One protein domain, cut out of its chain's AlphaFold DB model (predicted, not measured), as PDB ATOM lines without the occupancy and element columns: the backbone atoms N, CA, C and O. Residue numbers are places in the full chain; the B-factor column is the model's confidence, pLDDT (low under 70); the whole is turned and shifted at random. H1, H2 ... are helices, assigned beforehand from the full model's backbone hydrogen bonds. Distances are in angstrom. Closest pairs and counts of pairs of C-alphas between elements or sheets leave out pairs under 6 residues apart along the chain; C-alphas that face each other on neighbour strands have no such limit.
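Overview. This is residues 75 to 118 of the 118 residues of an uncharacterized protein of Rhodococcus sp. 05-2254-4 (UniProt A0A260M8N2). This is a chain with little regular structure, a loose S: residues 75 to 86 lead out to the small helix H1, the chain turns back through it to the longer H2, and residues 107 to 118 fold back again as a tail. The printed part has 44 residues, with 17 in two named helices, H1 then H2, and no named strand; its class is all helix. It is loose, with a radius of gyration of the C-alphas of 12.1 A and spans of 36 by 24 by 17 A.

Along the chain. Begin at C-alpha 75 and pass residues 75 to 86, which hold no named element. Find C-alpha 87 at (170.054, 160.934, 201.073); there H1 begins, residues 87 to 92. H2, residues 96 to 106, runs 15.4 A to C-alpha 106 at (188.913, 146.690, 197.401).

Arrangement. Look at residues 93 to 95, a tight link from H1 to H2; the two helices are apart. In both, every O i to N i+4 pair is within hydrogen-bond range.

Size, cuts and confidence. The C-alphas farthest apart are those of Arg 85 and Asp 111, 36.0 A. The printed part has no cut. Residues 108 to 118 have pLDDT under 70.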
ATOM      1  N   THR A  75     181.530 138.926 207.989       74.38
ATOM      2  CA  THR A  75     180.625 140.047 207.694       74.38
ATOM      3  C   THR A  75     181.424 141.240 207.178       74.38
ATOM      4  O   THR A  75     182.364 141.688 207.834       74.38
ATOM      5  N   VAL A  76     181.033 141.784 206.025       70.88
ATOM      6  CA  VAL A  76     181.670 142.965 205.426       70.88
ATOM      7  C   VAL A  76     180.707 144.150 205.477       70.88
ATOM      8  O   VAL A  76     179.556 144.045 205.062       70.88
ATOM      9  N   SER A  77     181.182 145.294 205.973       79.81
ATOM     10  CA  SER A  77     180.464 146.573 205.933       79.81
ATOM     11  C   SER A  77     181.214 147.551 205.035       79.81
ATOM     12  O   SER A  77     182.422 147.728 205.184       79.81
ATOM     13  N   LEU A  78     180.502 148.181 204.101       78.00
ATOM     14  CA  LEU A  78     181.072 149.073 203.090       78.00
ATOM     15  C   LEU A  78     180.443 150.461 203.222       78.00
ATOM     16  O   LEU A  78     179.312 150.605 203.684       78.00
ATOM     17  N   THR A  79     181.169 151.497 202.811       83.62
ATOM     18  CA  THR A  79     180.651 152.869 202.756       83.62
ATOM     19  C   THR A  79     180.938 153.445 201.381       83.62
ATOM     20  O   THR A  79     182.092 153.538 200.970       83.62
ATOM     21  N   MET A  80     179.886 153.853 200.675       84.25
ATOM     22  CA  MET A  80     179.983 154.404 199.327       84.25
ATOM     23  C   MET A  80     179.596 155.879 199.358       84.25
ATOM     24  O   MET A  80     178.541 156.246 199.862       84.25
ATOM     25  N   THR A  81     180.463 156.744 198.830       88.06
ATOM     26  CA  THR A  81     180.145 158.172 198.699       88.06
ATOM     27  C   THR A  81     179.476 158.424 197.350       88.06
ATOM     28  O   THR A  81     179.997 158.023 196.303       88.06
ATOM     29  N   ARG A  82     178.328 159.108 197.370       86.62
ATOM     30  CA  ARG A  82     177.568 159.513 196.183       86.62
ATOM     31  C   ARG A  82     177.245 161.000 196.246       86.62
ATOM     32  O   ARG A  82     177.000 161.554 197.313       86.62
ATOM     33  N   SER A  83     177.275 161.652 195.088       90.38
ATOM     34  CA  SER A  83     176.778 163.021 194.942       90.38
ATOM     35  C   SER A  83     175.323 162.957 194.494       90.38
ATOM     36  O   SER A  83     175.059 162.607 193.346       90.38
ATOM     37  N   ALA A  84     174.395 163.288 195.388       91.00
ATOM     38  CA  ALA A  84     172.957 163.258 195.137       91.00
ATOM     39  C   ALA A  84     172.274 164.507 195.715       91.00
ATOM     40  O   ALA A  84     172.900 165.298 196.425       91.00
ATOM     41  N   ARG A  85     170.997 164.725 195.377       90.06
ATOM     42  CA  ARG A  85     170.233 165.891 195.860       90.06
ATOM     43  C   ARG A  85     169.614 165.661 197.239       90.06
ATOM     44  O   ARG A  85     169.277 166.632 197.914       90.06
ATOM     45  N   SER A  86     169.481 164.403 197.647       91.44
ATOM     46  CA  SER A  86     168.985 163.963 198.949       91.44
ATOM     47  C   SER A  86     169.703 162.664 199.364       91.44
ATOM     48  O   SER A  86     170.412 162.068 198.553       91.44
ATOM     49  N   GLN A  87     169.547 162.239 200.623       87.25
ATOM     50  CA  GLN A  87     170.054 160.934 201.073       87.25
ATOM     51  C   GLN A  87     169.270 159.779 200.434       87.25
ATOM     52  O   GLN A  87     169.865 158.774 200.077       87.25
ATOM     53  N   GLU A  88     167.961 159.946 200.248       90.00
ATOM     54  CA  GLU A  88     167.090 158.952 199.607       90.00
ATOM     55  C   GLU A  88     167.515 158.718 198.149       90.00
ATOM     56  O   GLU A  88     167.734 157.583 197.744       90.00
ATOM     57  N   ASP A  89     167.799 159.796 197.410       89.06
ATOM     58  CA  ASP A  89     168.358 159.734 196.054       89.06
ATOM     59  C   ASP A  89     169.727 159.024 196.027       89.06
ATOM     60  O   ASP A  89     170.081 158.393 195.034       89.06
ATOM     61  N   ALA A  90     170.537 159.176 197.084       87.38
ATOM     62  CA  ALA A  90     171.838 158.516 197.182       87.38
ATOM     63  C   ALA A  90     171.680 157.014 197.436       87.38
ATOM     64  O   ALA A  90     172.363 156.227 196.781       87.38
ATOM     65  N   ASP A  91     170.776 156.628 198.336       86.38
ATOM     66  CA  ASP A  91     170.508 155.231 198.675       86.38
ATOM     67  C   ASP A  91     169.900 154.482 197.478       86.38
ATOM     68  O   ASP A  91     170.377 153.405 197.131       86.38
ATOM     69  N   GLU A  92     168.930 155.078 196.777       88.44
ATOM     70  CA  GLU A  92     168.337 154.490 195.562       88.44
ATOM     71  C   GLU A  92     169.327 154.388 194.393       88.44
ATOM     72  O   GLU A  92     169.129 153.587 193.478       88.44
ATOM     73  N   SER A  93     170.395 155.193 194.401       86.38
ATOM     74  CA  SER A  93     171.425 155.150 193.358       86.38
ATOM     75  C   SER A  93     172.411 153.993 193.511       86.38
ATOM     76  O   SER A  93     173.175 153.751 192.581       86.38
ATOM     77  N   VAL A  94     172.429 153.320 194.666       87.44
ATOM     78  CA  VAL A  94     173.317 152.183 194.914       87.44
ATOM     79  C   VAL A  94     172.606 150.901 194.508       87.44
ATOM     80  O   VAL A  94     171.609 150.505 195.107       87.44
ATOM     81  N   ASP A  95     173.161 150.222 193.512       86.88
ATOM     82  CA  ASP A  95     172.677 148.923 193.066       86.88
ATOM     83  C   ASP A  95     173.659 147.782 193.391       86.88
ATOM     84  O   ASP A  95     174.725 147.953 193.992       86.88
ATOM     85  N   LEU A  96     173.270 146.560 193.023       83.44
ATOM     86  CA  LEU A  96     174.098 145.377 193.243       83.44
ATOM     87  C   LEU A  96     175.393 145.396 192.424       83.44
ATOM     88  O   LEU A  96     176.380 144.798 192.853       83.44
ATOM     89  N   ASP A  97     175.410 146.045 191.263       85.25
ATOM     90  CA  ASP A  97     176.603 146.103 190.423       85.25
ATOM     91  C   ASP A  97     177.631 147.077 191.005       85.25
ATOM     92  O   ASP A  97     178.824 146.768 191.029       85.25
ATOM     93  N   ASP A  98     177.171 148.172 191.604       86.44
ATOM     94  CA  ASP A  98     177.966 149.079 192.426       86.44
ATOM     95  C   ASP A  98     178.636 148.357 193.606       86.44
ATOM     96  O   ASP A  98     179.846 148.495 193.823       86.44
ATOM     97  N   VAL A  99     177.880 147.540 194.347       83.62
ATOM     98  CA  VAL A  99     178.413 146.745 195.469       83.62
ATOM     99  C   VAL A  99     179.435 145.720 194.976       83.62
ATOM    100  O   VAL A  99     180.515 145.591 195.557       83.62
ATOM    101  N   ARG A 100     179.141 145.015 193.876       81.00
ATOM    102  CA  ARG A 100     180.062 144.039 193.267       81.00
ATOM    103  C   ARG A 100     181.360 144.681 192.812       81.00
ATOM    104  O   ARG A 100     182.430 144.119 193.045       81.00
ATOM    105  N   GLN A 101     181.273 145.838 192.165       81.81
ATOM    106  CA  GLN A 101     182.441 146.573 191.703       81.81
ATOM    107  C   GLN A 101     183.278 147.038 192.895       81.81
ATOM    108  O   GLN A 101     184.486 146.820 192.920       81.81
ATOM    109  N   HIS A 102     182.637 147.586 193.930       84.62
ATOM    110  CA  HIS A 102     183.334 148.041 195.128       84.62
ATOM    111  C   HIS A 102     184.026 146.892 195.876       84.62
ATOM    112  O   HIS A 102     185.153 147.054 196.349       84.62
ATOM    113  N   LEU A 103     183.391 145.717 195.936       80.25
ATOM    114  CA  LEU A 103     184.009 144.506 196.471       80.25
ATOM    115  C   LEU A 103     185.192 144.049 195.611       80.25
ATOM    116  O   LEU A 103     186.252 143.767 196.158       80.25
ATOM    117  N   ARG A 104     185.063 144.035 194.281       78.56
ATOM    118  CA  ARG A 104     186.177 143.683 193.386       78.56
ATOM    119  C   ARG A 104     187.367 144.621 193.524       78.56
ATOM    120  O   ARG A 104     188.491 144.138 193.565       78.56
ATOM    121  N   ASP A 105     187.134 145.925 193.601       81.69
ATOM    122  CA  ASP A 105     188.214 146.912 193.625       81.69
ATOM    123  C   ASP A 105     188.986 146.902 194.950       81.69
ATOM    124  O   ASP A 105     190.199 147.099 194.962       81.69
ATOM    125  N   ASN A 106     188.299 146.647 196.069       77.56
ATOM    126  CA  ASN A 106     188.913 146.690 197.401       77.56
ATOM    127  C   ASN A 106     189.340 145.312 197.920       77.56
ATOM    128  O   ASN A 106     190.235 145.223 198.760       77.56
ATOM    129  N   PHE A 107     188.733 144.242 197.411       74.56
ATOM    130  CA  PHE A 107     188.979 142.866 197.837       74.56
ATOM    131  C   PHE A 107     189.397 141.973 196.667       74.56
ATOM    132  O   PHE A 107     189.134 140.775 196.681       74.56
ATOM    133  N   SER A 108     190.101 142.521 195.669       68.94
ATOM    134  CA  SER A 108     190.568 141.782 194.481       68.94
ATOM    135  C   SER A 108     191.449 140.561 194.792       68.94
ATOM    136  O   SER A 108     191.720 139.757 193.906       68.94
ATOM    137  N   TYR A 109     191.957 140.456 196.023       68.12
ATOM    138  CA  TYR A 109     192.734 139.319 196.517       68.12
ATOM    139  C   TYR A 109     191.864 138.151 197.013       68.12
ATOM    140  O   TYR A 109     192.396 137.071 197.257       68.12
ATOM    141  N   LEU A 110     190.555 138.354 197.179       64.56
ATOM    142  CA  LEU A 110     189.596 137.305 197.499       64.56
ATOM    143  C   LEU A 110     188.970 136.795 196.194       64.56
ATOM    144  O   LEU A 110     188.271 137.535 195.502       64.56
ATOM    145  N   ASP A 111     189.200 135.524 195.863       59.47
ATOM    146  CA  ASP A 111     188.455 134.828 194.807       59.47
ATOM    147  C   ASP A 111     187.099 134.386 195.374       59.47
ATOM    148  O   ASP A 111     186.919 133.258 195.831       59.47
ATOM    149  N   VAL A 112     186.165 135.335 195.470       62.41
ATOM    150  CA  VAL A 112     184.833 135.121 196.049       62.41
ATOM    151  C   VAL A 112     183.772 134.987 194.963       62.41
ATOM    152  O   VAL A 112     183.514 135.916 194.195       62.41
ATOM    153  N   ASN A 113     183.088 133.844 194.966       61.81
ATOM    154  CA  ASN A 113     181.804 133.680 194.295       61.81
ATOM    155  C   ASN A 113     180.702 134.164 195.243       61.81
ATOM    156  O   ASN A 113     180.496 133.571 196.299       61.81
ATOM    157  N   PHE A 114     180.004 135.241 194.885       60.19
ATOM    158  CA  PHE A 114     178.889 135.760 195.677       60.19
ATOM    159  C   PHE A 114     177.548 135.269 195.123       60.19
ATOM    160  O   PHE A 114     177.293 135.296 193.917       60.19
ATOM    161  N   THR A 115     176.657 134.889 196.029       57.47
ATOM    162  CA  THR A 115     175.225 134.734 195.777       57.47
ATOM    163  C   THR A 115     174.502 135.786 196.604       57.47
ATOM    164  O   THR A 115     174.766 135.947 197.793       57.47
ATOM    165  N   VAL A 116     173.620 136.553 195.968       60.25
ATOM    166  CA  VAL A 116     172.752 137.487 196.692       60.25
ATOM    167  C   VAL A 116     171.570 136.662 197.187       60.25
ATOM    168  O   VAL A 116     170.849 136.097 196.366       60.25
ATOM    169  N   GLY A 117     171.438 136.516 198.507       57.00
ATOM    170  CA  GLY A 117     170.247 135.925 199.114       57.00
ATOM    171  C   GLY A 117     169.051 136.854 198.918       57.00
ATOM    172  O   GLY A 117     169.207 138.066 199.071       57.00
ATOM    173  N   GLU A 118     167.914 136.281 198.522       40.66
ATOM    174  CA  GLU A 118     166.625 136.981 198.380       40.66
ATOM    175  C   GLU A 118     166.092 137.524 199.712       40.66
ATOM    176  O   GLU A 118     166.275 136.848 200.754       40.66
TER     177      GLU A 118